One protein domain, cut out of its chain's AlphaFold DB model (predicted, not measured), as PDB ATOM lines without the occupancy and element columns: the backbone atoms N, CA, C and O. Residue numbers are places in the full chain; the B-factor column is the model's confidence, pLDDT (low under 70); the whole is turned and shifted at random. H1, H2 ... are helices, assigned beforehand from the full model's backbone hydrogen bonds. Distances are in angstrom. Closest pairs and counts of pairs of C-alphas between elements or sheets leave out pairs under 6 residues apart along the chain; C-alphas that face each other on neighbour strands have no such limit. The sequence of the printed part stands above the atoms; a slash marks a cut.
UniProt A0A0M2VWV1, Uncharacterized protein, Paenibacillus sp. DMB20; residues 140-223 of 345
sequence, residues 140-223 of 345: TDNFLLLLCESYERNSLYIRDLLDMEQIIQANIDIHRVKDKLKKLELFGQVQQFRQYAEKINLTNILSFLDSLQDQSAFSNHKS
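This is residues 140 to 223 of the 345 residues of an uncharacterized protein of Paenibacillus sp. DMB20 (UniProt A0A0M2VWV1). Three helices make a shallow arch, with H1 in the middle, H2 on one side of it and H3 on the other, and a helical hairpin of H4 and H5 lies over the open side of the arch, H4 set crosswise to H1. H1 and H2 are themselves a hairpin, while the printed part ends in a stretch with no named element, residues 212 to 223. The printed part has 84 residues with five named helices, in the order H1, H2, H3, H4, H5, and no named strand; its class is all helix. It is compact, with a radius of gyration of the C-alphas of 11.9 A and spans of 29 by 28 by 25 A.

Start at H1, residues 140 to 152, the hub, which touches three other helices. Look first at H2, residues 158 to 167: it touches H1, the closest C-alphas being those of Phe 143 and Ile 167 at 6.5 A, and the two form a helical hairpin at a shallow tilt of 16 degrees, opposite ways. H3, residues 174 to 184, touches H1 residues 140 to 144 alone, closest at the C-alphas of Thr 140 and Val 177, 6.7 A apart; they run the same way at a shallow tilt of 31 degrees. H2 and H3 are apart. Now go to H4, residues 187 to 199, which stands about perpendicular to H1 at 87 degrees; its residues 189 to 190 alone touch H1 residues 147 to 151 alone, and the closest C-alphas, those of Leu 147 and Gln 189, are 6.0 A apart. H5, residues 203 to 211, touches H4 in a second helical hairpin, opposite ways at a shallow tilt of 26 degrees, with the C-alphas of Arg 194 and Leu 206 closest at 6.0 A. H2 and H5 only just touch, only at their ends, with 3 pairs of C-alphas within 8 A. H1 and H5 are apart. In the backbones of H1, H2, H3, H4 and H5, every O i to N i+4 pair is within hydrogen-bond range.

Find C-alpha 140 at (94.277, 104.011, 103.198); from there H1 runs 18.6 A to C-alpha 152 at (86.618, 93.331, 89.981). H2 measures 14.4 A from first to last C-alpha and H3 15.1 A. H4 begins at C-alpha 187 and runs 18.8 A to C-alpha 199. H5 covers 12.5 A and ends at C-alpha 211, (94.430, 115.297, 94.459).

The two C-alphas farthest apart, those of Asn 171 and Ser 223, are 34.6 A from each other. The printed part has no cut, and no link is long. Read the B-factor column at residues 214 to 223: these ten are under 70, against a mean pLDDT of 84.0 of the printed part.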
ATOM      1  N   THR A 140      93.598 104.031 104.494       96.00
ATOM      2  CA  THR A 140      94.277 104.011 103.198       96.00
ATOM      3  C   THR A 140      94.036 102.700 102.456       96.00
ATOM      4  O   THR A 140      93.795 102.696 101.248       96.00
ATOM      5  N   ASP A 141      94.094 101.579 103.173       95.38
ATOM      6  CA  ASP A 141      93.904 100.248 102.606       95.38
ATOM      7  C   ASP A 141      92.423  99.971 102.285       95.38
ATOM      8  O   ASP A 141      92.133  99.399 101.236       95.38
ATOM      9  N   ASN A 142      91.482 100.445 103.109       95.75
ATOM     10  CA  ASN A 142      90.043 100.389 102.824       95.75
ATOM     11  C   ASN A 142      89.679 101.209 101.576       95.75
ATOM     12  O   ASN A 142      88.923 100.732 100.729       95.75
ATOM     13  N   PHE A 143      90.261 102.402 101.404       96.00
ATOM     14  CA  PHE A 143      90.084 103.185 100.178       96.00
ATOM     15  C   PHE A 143      90.579 102.428  98.934       96.00
ATOM     16  O   PHE A 143      89.878 102.340  97.924       96.00
ATOM     17  N   LEU A 144      91.781 101.845  98.997       94.56
ATOM     18  CA  LEU A 144      92.337 101.061  97.890       94.56
ATOM     19  C   LEU A 144      91.499  99.812  97.601       94.56
ATOM     20  O   LEU A 144      91.297  99.466  96.435       94.56
ATOM     21  N   LEU A 145      90.965  99.173  98.641       94.19
ATOM     22  CA  LEU A 145      90.073  98.028  98.519       94.19
ATOM     23  C   LEU A 145      88.769  98.385  97.797       94.19
ATOM     24  O   LEU A 145      88.348  97.633  96.919       94.19
ATOM     25  N   LEU A 146      88.172  99.542  98.092       94.38
ATOM     26  CA  LEU A 146      86.983 100.030  97.388       94.38
ATOM     27  C   LEU A 146      87.239 100.171  95.877       94.38
ATOM     28  O   LEU A 146      86.417  99.760  95.052       94.38
ATOM     29  N   LEU A 147      88.408 100.697  95.495       93.12
ATOM     30  CA  LEU A 147      88.800 100.779  94.086       93.12
ATOM     31  C   LEU A 147      88.979  99.388  93.464       93.12
ATOM     32  O   LEU A 147      88.504  99.161  92.349       93.12
ATOM     33  N   CYS A 148      89.605  98.451  94.180       90.25
ATOM     34  CA  CYS A 148      89.775  97.068  93.726       90.25
ATOM     35  C   CYS A 148      88.428  96.363  93.510       90.25
ATOM     36  O   CYS A 148      88.240  95.716  92.486       90.25
ATOM     37  N   GLU A 149      87.467  96.535  94.420       88.62
ATOM     38  CA  GLU A 149      86.126  95.943  94.309       88.62
ATOM     39  C   GLU A 149      85.374  96.479  93.081       88.62
ATOM     40  O   GLU A 149      84.767  95.719  92.322       88.62
ATOM     41  N   SER A 150      85.464  97.789  92.823       87.94
ATOM     42  CA  SER A 150      84.881  98.388  91.615       87.94
ATOM     43  C   SER A 150      85.541  97.879  90.326       87.94
ATOM     44  O   SER A 150      84.864  97.699  89.308       87.94
ATOM     45  N   TYR A 151      86.852  97.601  90.372       86.56
ATOM     46  CA  TYR A 151      87.587  96.990  89.268       86.56
ATOM     47  C   TYR A 151      87.082  95.571  89.008       86.56
ATOM     48  O   TYR A 151      86.698  95.259  87.881       86.56
ATOM     49  N   GLU A 152      87.034  94.736  90.050       82.56
ATOM     50  CA  GLU A 152      86.618  93.331  89.981       82.56
ATOM     51  C   GLU A 152      85.212  93.195  89.380       82.56
ATOM     52  O   GLU A 152      84.978  92.384  88.481       82.56
ATOM     53  N   ARG A 153      84.276  94.047  89.817       82.75
ATOM     54  CA  ARG A 153      82.895  94.051  89.314       82.75
ATOM     55  C   ARG A 153      82.725  94.711  87.948       82.75
ATOM     56  O   ARG A 153      81.632  94.631  87.382       82.75
ATOM     57  N   ASN A 154      83.742  95.417  87.446       80.94
ATOM     58  CA  ASN A 154      83.679  96.257  86.243       80.94
ATOM     59  C   ASN A 154      82.440  97.185  86.210       80.94
ATOM     60  O   ASN A 154      81.859  97.476  85.160       80.94
ATOM     61  N   SER A 155      81.971  97.602  87.383       79.25
ATOM     62  CA  SER A 155      80.761  98.395  87.568       79.25
ATOM     63  C   SER A 155      80.809  99.101  88.917       79.25
ATOM     64  O   SER A 155      81.506  98.672  89.835       79.25
ATOM     65  N   LEU A 156      80.082 100.212  89.002       81.94
ATOM     66  CA  LEU A 156      80.043 101.075  90.171       81.94
ATOM     67  C   LEU A 156      78.597 101.186  90.643       81.94
ATOM     68  O   LEU A 156      77.703 101.511  89.855       81.94
ATOM     69  N   TYR A 157      78.369 100.891  91.915       83.38
ATOM     70  CA  TYR A 157      77.072 101.005  92.566       83.38
ATOM     71  C   TYR A 157      76.967 102.327  93.323       83.38
ATOM     72  O   TYR A 157      77.966 102.893  93.751       83.38
ATOM     73  N   ILE A 158      75.739 102.807  93.541       80.94
ATOM     74  CA  ILE A 158      75.502 104.030  94.331       80.94
ATOM     75  C   ILE A 158      76.137 103.906  95.724       80.94
ATOM     76  O   ILE A 158      76.753 104.852  96.203       80.94
ATOM     77  N   ARG A 159      76.060 102.714  96.331       84.75
ATOM     78  CA  ARG A 159      76.706 102.412  97.613       84.75
ATOM     79  C   ARG A 159      78.213 102.671  97.593       84.75
ATOM     80  O   ARG A 159      78.731 103.141  98.592       84.75
ATOM     81  N   ASP A 160      78.894 102.436  96.476       89.00
ATOM     82  CA  ASP A 160      80.340 102.664  96.388       89.00
ATOM     83  C   ASP A 160      80.675 104.161  96.465       89.00
ATOM     84  O   ASP A 160      81.709 104.532  97.009       89.00
ATOM     85  N   LEU A 161      79.800 105.035  95.944       87.62
ATOM     86  CA  LEU A 161      79.956 106.491  96.078       87.62
ATOM     87  C   LEU A 161      79.725 106.942  97.517       87.62
ATOM     88  O   LEU A 161      80.447 107.813  97.987       87.62
ATOM     89  N   LEU A 162      78.755 106.334  98.207       88.44
ATOM     90  CA  LEU A 162      78.510 106.596  99.626       88.44
ATOM     91  C   LEU A 162      79.695 106.135 100.476       88.44
ATOM     92  O   LEU A 162      80.211 106.916 101.265       88.44
ATOM     93  N   ASP A 163      80.175 104.906 100.264       92.31
ATOM     94  CA  ASP A 163      81.364 104.380 100.938       92.31
ATOM     95  C   ASP A 163      82.574 105.294 100.675       92.31
ATOM     96  O   ASP A 163      83.279 105.663 101.610       92.31
ATOM     97  N   MET A 164      82.773 105.746  99.429       93.88
ATOM     98  CA  MET A 164      83.829 106.705  99.096       93.88
ATOM     99  C   MET A 164      83.666 108.028  99.846       93.88
ATOM    100  O   MET A 164      84.639 108.513 100.408       93.88
ATOM    101  N   GLU A 165      82.467 108.610  99.868       90.62
ATOM    102  CA  GLU A 165      82.192 109.880 100.549       90.62
ATOM    103  C   GLU A 165      82.506 109.825 102.046       90.62
ATOM    104  O   GLU A 165      83.007 110.806 102.596       90.62
ATOM    105  N   GLN A 166      82.239 108.688 102.695       91.62
ATOM    106  CA  GLN A 166      82.583 108.494 104.102       91.62
ATOM    107  C   GLN A 166      84.092 108.266 104.282       91.62
ATOM    108  O   GLN A 166      84.721 108.912 105.117       91.62
ATOM    109  N   ILE A 167      84.703 107.402 103.464       95.00
ATOM    110  CA  ILE A 167      86.122 107.035 103.593       95.00
ATOM    111  C   ILE A 167      87.052 108.235 103.349       95.00
ATOM    112  O   ILE A 167      88.036 108.390 104.066       95.00
ATOM    113  N   ILE A 168      86.759 109.120 102.385       94.81
ATOM    114  CA  ILE A 168      87.636 110.270 102.069       94.81
ATOM    115  C   ILE A 168      87.701 111.332 103.172       94.81
ATOM    116  O   ILE A 168      88.549 112.220 103.110       94.81
ATOM    117  N   GLN A 169      86.804 111.266 104.158       91.44
ATOM    118  CA  GLN A 169      86.845 112.125 105.344       91.44
ATOM    119  C   GLN A 169      87.829 111.600 106.401       91.44
ATOM    120  O   GLN A 169      88.156 112.318 107.343       91.44
ATOM    121  N   ALA A 170      88.295 110.356 106.252       93.38
ATOM    122  CA  ALA A 170      89.245 109.717 107.146       93.38
ATOM    123  C   ALA A 170      90.705 110.062 106.788       93.38
ATOM    124  O   ALA A 170      90.993 110.791 105.835       93.38
ATOM    125  N   ASN A 171      91.659 109.542 107.564       92.62
ATOM    126  CA  ASN A 171      93.067 109.901 107.419       92.62
ATOM    127  C   ASN A 171      93.768 109.029 106.362       92.62
ATOM    128  O   ASN A 171      94.448 108.048 106.677       92.62
ATOM    129  N   ILE A 172      93.594 109.385 105.088       95.31
ATOM    130  CA  ILE A 172      94.183 108.655 103.958       95.31
ATOM    131  C   ILE A 172      95.596 109.171 103.636       95.31
ATOM    132  O   ILE A 172      95.793 110.342 103.310       95.31
ATOM    133  N   ASP A 173      96.578 108.266 103.619       94.94
ATOM    134  CA  ASP A 173      97.934 108.526 103.125       94.94
ATOM    135  C   ASP A 173      97.923 108.595 101.589       94.94
ATOM    136  O   ASP A 173      98.050 107.591 100.879       94.94
ATOM    137  N   ILE A 174      97.773 109.814 101.067       93.94
ATOM    138  CA  ILE A 174      97.710 110.102  99.629       93.94
ATOM    139  C   ILE A 174      98.950 109.604  98.875       93.94
ATOM    140  O   ILE A 174      98.828 109.141  97.736       93.94
ATOM    141  N   HIS A 175     100.140 109.671  99.479       92.38
ATOM    142  CA  HIS A 175     101.366 109.199  98.835       92.38
ATOM    143  C   HIS A 175     101.317 107.685  98.637       92.38
ATOM    144  O   HIS A 175     101.545 107.195  97.528       92.38
ATOM    145  N   ARG A 176     100.915 106.947  99.676       92.44
ATOM    146  CA  ARG A 176     100.732 105.495  99.594       92.44
ATOM    147  C   ARG A 176      99.639 105.103  98.600       92.44
ATOM    148  O   ARG A 176      99.827 104.135  97.861       92.44
ATOM    149  N   VAL A 177      98.535 105.856  98.534       93.81
ATOM    150  CA  VAL A 177      97.493 105.641  97.517       93.81
ATOM    151  C   VAL A 177      98.082 105.770  96.116       93.81
ATOM    152  O   VAL A 177      97.957 104.836  95.327       93.81
ATOM    153  N   LYS A 178      98.766 106.879  95.802       92.19
ATOM    154  CA  LYS A 178      99.370 107.103  94.474       92.19
ATOM    155  C   LYS A 178     100.338 105.988  94.083       92.19
ATOM    156  O   LYS A 178     100.265 105.473  92.963       92.19
ATOM    157  N   ASP A 179     101.182 105.562  95.018       89.50
ATOM    158  CA  ASP A 179     102.121 104.464  94.801       89.50
ATOM    159  C   ASP A 179     101.407 103.149  94.460       89.50
ATOM    160  O   ASP A 179     101.790 102.454  93.512       89.50
ATOM    161  N   LYS A 180     100.352 102.794  95.206       88.94
ATOM    162  CA  LYS A 180      99.574 101.569  94.965       88.94
ATOM    163  C   LYS A 180      98.751 101.663  93.678       88.94
ATOM    164  O   LYS A 180      98.754 100.700  92.916       88.94
ATOM    165  N   LEU A 181      98.138 102.810  93.373       89.62
ATOM    166  CA  LEU A 181      97.404 103.040  92.120       89.62
ATOM    167  C   LEU A 181      98.273 102.777  90.891       89.62
ATOM    168  O   LEU A 181      97.835 102.101  89.961       89.62
ATOM    169  N   LYS A 182      99.516 103.273  90.903       85.44
ATOM    170  CA  LYS A 182     100.476 103.058  89.816       85.44
ATOM    171  C   LYS A 182     100.866 101.596  89.680       85.44
ATOM    172  O   LYS A 182     100.889 101.070  88.572       85.44
ATOM    173  N   LYS A 183     101.183 100.933  90.793       82.75
ATOM    174  CA  LYS A 183     101.655  99.542  90.768       82.75
ATOM    175  C   LYS A 183     100.553  98.541  90.414       82.75
ATOM    176  O   LYS A 183     100.856  97.520  89.803       82.75
ATOM    177  N   LEU A 184      99.312  98.833  90.800       82.38
ATOM    178  CA  LEU A 184      98.139  97.982  90.586       82.38
ATOM    179  C   LEU A 184      97.299  98.395  89.370       82.38
ATOM    180  O   LEU A 184      96.276  97.776  89.107       82.38
ATOM    181  N   GLU A 185      97.720  99.433  88.643       85.25
ATOM    182  CA  GLU A 185      97.058  99.929  87.428       85.25
ATOM    183  C   GLU A 185      95.588 100.351  87.659       85.25
ATOM    184  O   GLU A 185      94.744 100.286  86.769       85.25
ATOM    185  N   LEU A 186      95.281 100.862  88.858       86.62
ATOM    186  CA  LEU A 186      93.922 101.219  89.301       86.62
ATOM    187  C   LEU A 186      93.492 102.653  88.932       86.62
ATOM    188  O   LEU A 186      92.416 103.109  89.323       86.62
ATOM    189  N   PHE A 187      94.297 103.396  88.166       87.88
ATOM    190  CA  PHE A 187      93.950 104.766  87.754       87.88
ATOM    191  C   PHE A 187      92.663 104.845  86.915       87.88
ATOM    192  O   PHE A 187      91.967 105.862  86.954       87.88
ATOM    193  N   GLY A 188      92.312 103.779  86.188       86.50
ATOM    194  CA  GLY A 188      91.042 103.697  85.461       86.50
ATOM    195  C   GLY A 188      89.822 103.825  86.381       86.50
ATOM    196  O   GLY A 188      88.825 104.439  86.005       86.50
ATOM    197  N   GLN A 189      89.927 103.326  87.610       89.12
ATOM    198  CA  GLN A 189      88.836 103.260  88.574       89.12
ATOM    199  C   GLN A 189      88.680 104.597  89.273       89.12
ATOM    200  O   GLN A 189      87.563 105.080  89.405       89.12
ATOM    201  N   VAL A 190      89.791 105.276  89.574       91.19
ATOM    202  CA  VAL A 190      89.771 106.690  89.986       91.19
ATOM    203  C   VAL A 190      89.006 107.536  88.962       91.19
ATOM    204  O   VAL A 190      88.139 108.327  89.330       91.19
ATOM    205  N   GLN A 191      89.256 107.333  87.664       89.12
ATOM    206  CA  GLN A 191      88.528 108.043  86.607       89.12
ATOM    207  C   GLN A 191      87.056 107.651  86.521       89.12
ATOM    208  O   GLN A 191      86.211 108.513  86.286       89.12
ATOM    209  N   GLN A 192      86.737 106.375  86.724       88.56
ATOM    210  CA  GLN A 192      85.355 105.920  86.775       88.56
ATOM    211  C   GLN A 192      84.608 106.616  87.918       88.56
ATOM    212  O   GLN A 192      83.601 107.270  87.655       88.56
ATOM    213  N   PHE A 193      85.130 106.572  89.146       91.31
ATOM    214  CA  PHE A 193      84.556 107.281  90.294       91.31
ATOM    215  C   PHE A 193      84.393 108.777  90.022       91.31
ATOM    216  O   PHE A 193      83.310 109.318  90.240       91.31
ATOM    217  N   ARG A 194      85.410 109.424  89.441       92.44
ATOM    218  CA  ARG A 194      85.361 110.845  89.076       92.44
ATOM    219  C   ARG A 194      84.214 111.142  88.108       92.44
ATOM    220  O   ARG A 194      83.409 112.024  88.375       92.44
ATOM    221  N   GLN A 195      84.079 110.373  87.026       88.25
ATOM    222  CA  GLN A 195      82.995 110.545  86.048       88.25
ATOM    223  C   GLN A 195      81.602 110.350  86.658       88.25
ATOM    224  O   GLN A 195      80.641 110.974  86.207       88.25
ATOM    225  N   TYR A 196      81.454 109.445  87.629       86.50
ATOM    226  CA  TYR A 196      80.191 109.279  88.347       86.50
ATOM    227  C   TYR A 196      79.933 110.462  89.282       86.50
ATOM    228  O   TYR A 196      78.864 111.058  89.188       86.50
ATOM    229  N   ALA A 197      80.919 110.862  90.087       87.38
ATOM    230  CA  ALA A 197      80.829 112.015  90.979       87.38
ATOM    231  C   ALA A 197      80.513 113.322  90.226       87.38
ATOM    232  O   ALA A 197      79.688 114.101  90.695       87.38
ATOM    233  N   GLU A 198      81.065 113.531  89.023       87.00
ATOM    234  CA  GLU A 198      80.740 114.679  88.160       87.00
ATOM    235  C   GLU A 198      79.266 114.692  87.746       87.00
ATOM    236  O   GLU A 198      78.632 115.745  87.721       87.00
ATOM    237  N   LYS A 199      78.690 113.525  87.428       82.69
ATOM    238  CA  LYS A 199      77.294 113.430  86.966       82.69
ATOM    239  C   LYS A 199      76.284 113.788  88.049       82.69
ATOM    240  O   LYS A 199      75.201 114.255  87.707       82.69
ATOM    241  N   ILE A 200      76.618 113.528  89.310       84.31
ATOM    242  CA  ILE A 200      75.749 113.780  90.467       84.31
ATOM    243  C   ILE A 200      76.256 114.923  91.359       84.31
ATOM    244  O   ILE A 200      75.714 115.145  92.433       84.31
ATOM    245  N   ASN A 201      77.251 115.676  90.883       86.38
ATOM    246  CA  ASN A 201      77.788 116.883  91.507       86.38
ATOM    247  C   ASN A 201      78.326 116.701  92.946       86.38
ATOM    248  O   ASN A 201      78.092 117.541  93.813       86.38
ATOM    249  N   LEU A 202      79.069 115.615  93.200       87.25
ATOM    250  CA  LEU A 202      79.713 115.355  94.498       87.25
ATOM    251  C   LEU A 202      81.089 116.032  94.591       87.25
ATOM    252  O   LEU A 202      82.128 115.411  94.361       87.25
ATOM    253  N   THR A 203      81.101 117.319  94.935       88.94
ATOM    254  CA  THR A 203      82.300 118.179  94.944       88.94
ATOM    255  C   THR A 203      83.433 117.675  95.841       88.94
ATOM    256  O   THR A 203      84.593 117.743  95.437       88.94
ATOM    257  N   ASN A 204      83.120 117.122  97.015       87.44
ATOM    258  CA  ASN A 204      84.127 116.600  97.949       87.44
ATOM    259  C   ASN A 204      84.892 115.413  97.353       87.44
ATOM    260  O   ASN A 204      86.123 115.387  97.378       87.44
ATOM    261  N   ILE A 205      84.167 114.470  96.742       90.19
ATOM    262  CA  ILE A 205      84.771 113.333  96.041       90.19
ATOM    263  C   ILE A 205      85.635 113.831  94.883       90.19
ATOM    264  O   ILE A 205      86.765 113.379  94.726       90.19
ATOM    265  N   LEU A 206      85.143 114.785  94.089       90.44
ATOM    266  CA  LEU A 206      85.908 115.334  92.967       90.44
ATOM    267  C   LEU A 206      87.221 115.967  93.423       90.44
ATOM    268  O   LEU A 206      88.270 115.624  92.885       90.44
ATOM    269  N   SER A 207      87.179 116.814  94.454       91.00
ATOM    270  CA  SER A 207      88.378 117.450  95.003       91.00
ATOM    271  C   SER A 207      89.393 116.420  95.500       91.00
ATOM    272  O   SER A 207      90.587 116.551  95.221       91.00
ATOM    273  N   PHE A 208      88.930 115.375  96.188       93.19
ATOM    274  CA  PHE A 208      89.799 114.302  96.652       93.19
ATOM    275  C   PHE A 208      90.424 113.530  95.481       93.19
ATOM    276  O   PHE A 208      91.641 113.356  95.432       93.19
ATOM    277  N   LEU A 209      89.626 113.105  94.497       92.62
ATOM    278  CA  LEU A 209      90.120 112.350  93.340       92.62
ATOM    279  C   LEU A 209      91.059 113.182  92.459       92.62
ATOM    280  O   LEU A 209      92.000 112.633  91.884       92.62
ATOM    281  N   ASP A 210      90.848 114.495  92.374       89.88
ATOM    282  CA  ASP A 210      91.752 115.408  91.675       89.88
ATOM    283  C   ASP A 210      93.115 115.497  92.381       89.88
ATOM    284  O   ASP A 210      94.147 115.549  91.710       89.88
ATOM    285  N   SER A 211      93.162 115.376  93.714       90.44
ATOM    286  CA  SER A 211      94.430 115.297  94.459       90.44
ATOM    287  C   SER A 211      95.243 114.033  94.138       90.44
ATOM    288  O   SER A 211      96.476 114.039  94.243       90.44
ATOM    289  N   LEU A 212      94.574 112.956  93.706       88.88
ATOM    290  CA  LEU A 212      95.199 111.694  93.304       88.88
ATOM    291  C   LEU A 212      95.775 111.732  91.888       88.88
ATOM    292  O   LEU A 212      96.517 110.819  91.519       88.88
ATOM    293  N   GLN A 213      95.461 112.755  91.090       78.94
ATOM    294  CA  GLN A 213      95.919 112.807  89.710       78.94
ATOM    295  C   GLN A 213      97.440 112.990  89.624       78.94
ATOM    296  O   GLN A 213      98.031 113.861  90.262       78.94
ATOM    297  N   ASP A 214      98.068 112.161  88.791       62.41
ATOM    298  CA  ASP A 214      99.431 112.342  88.305       62.41
ATOM    299  C   ASP A 214      99.345 112.865  86.863       62.41
ATOM    300  O   ASP A 214      98.949 112.130  85.954       62.41
ATOM    301  N   GLN A 215      99.664 114.148  86.649       52.28
ATOM    302  CA  GLN A 215      99.515 114.835  85.353       52.28
ATOM    303  C   GLN A 215     100.249 114.125  84.196       52.28
ATOM    304  O   GLN A 215      99.897 114.324  83.034       52.28
ATOM    305  N   SER A 216     101.223 113.259  84.496       47.69
ATOM    306  CA  SER A 216     102.019 112.528  83.506       47.69
ATOM    307  C   SER A 216     101.338 111.274  82.923       47.69
ATOM    308  O   SER A 216     101.652 110.878  81.801       47.69
ATOM    309  N   ALA A 217     100.375 110.662  83.626       48.88
ATOM    310  CA  ALA A 217      99.766 109.378  83.240       48.88
ATOM    311  C   ALA A 217      98.458 109.508  82.423       48.88
ATOM    312  O   ALA A 217      97.970 108.532  81.848       48.88
ATOM    313  N   PHE A 218      97.874 110.710  82.345       45.94
ATOM    314  CA  PHE A 218      96.514 110.929  81.826       45.94
ATOM    315  C   PHE A 218      96.385 111.114  80.306       45.94
ATOM    316  O   PHE A 218      95.268 111.177  79.785       45.94
ATOM    317  N   SER A 219      97.492 111.173  79.568       41.97
ATOM    318  CA  SER A 219      97.481 111.430  78.123       41.97
ATOM    319  C   SER A 219      97.059 110.222  77.269       41.97
ATOM    320  O   SER A 219      96.527 110.421  76.179       41.97
ATOM    321  N   ASN A 220      97.185 108.981  77.762       38.44
ATOM    322  CA  ASN A 220      97.070 107.782  76.911       38.44
ATOM    323  C   ASN A 220      95.739 107.004  76.984       38.44
ATOM    324  O   ASN A 220      95.475 106.180  76.107       38.44
ATOM    325  N   HIS A 221      94.852 107.262  77.955       40.66
ATOM    326  CA  HIS A 221      93.618 106.466  78.133       40.66
ATOM    327  C   HIS A 221      92.350 107.024  77.458       40.66
ATOM    328  O   HIS A 221      91.319 106.346  77.420       40.66
ATOM    329  N   LYS A 222      92.406 108.226  76.863       38.78
ATOM    330  CA  LYS A 222      91.235 108.913  76.276       38.78
ATOM    331  C   LYS A 222      90.643 108.250  75.017       38.78
ATOM    332  O   LYS A 222      89.536 108.607  74.624       38.78
ATOM    333  N   SER A 223      91.323 107.303  74.367       37.12
ATOM    334  CA  SER A 223      90.935 106.846  73.017       37.12
ATOM    335  C   SER A 223      89.986 105.637  72.968       37.12
ATOM    336  O   SER A 223      89.203 105.538  72.024       37.12
TER     337      SER A 223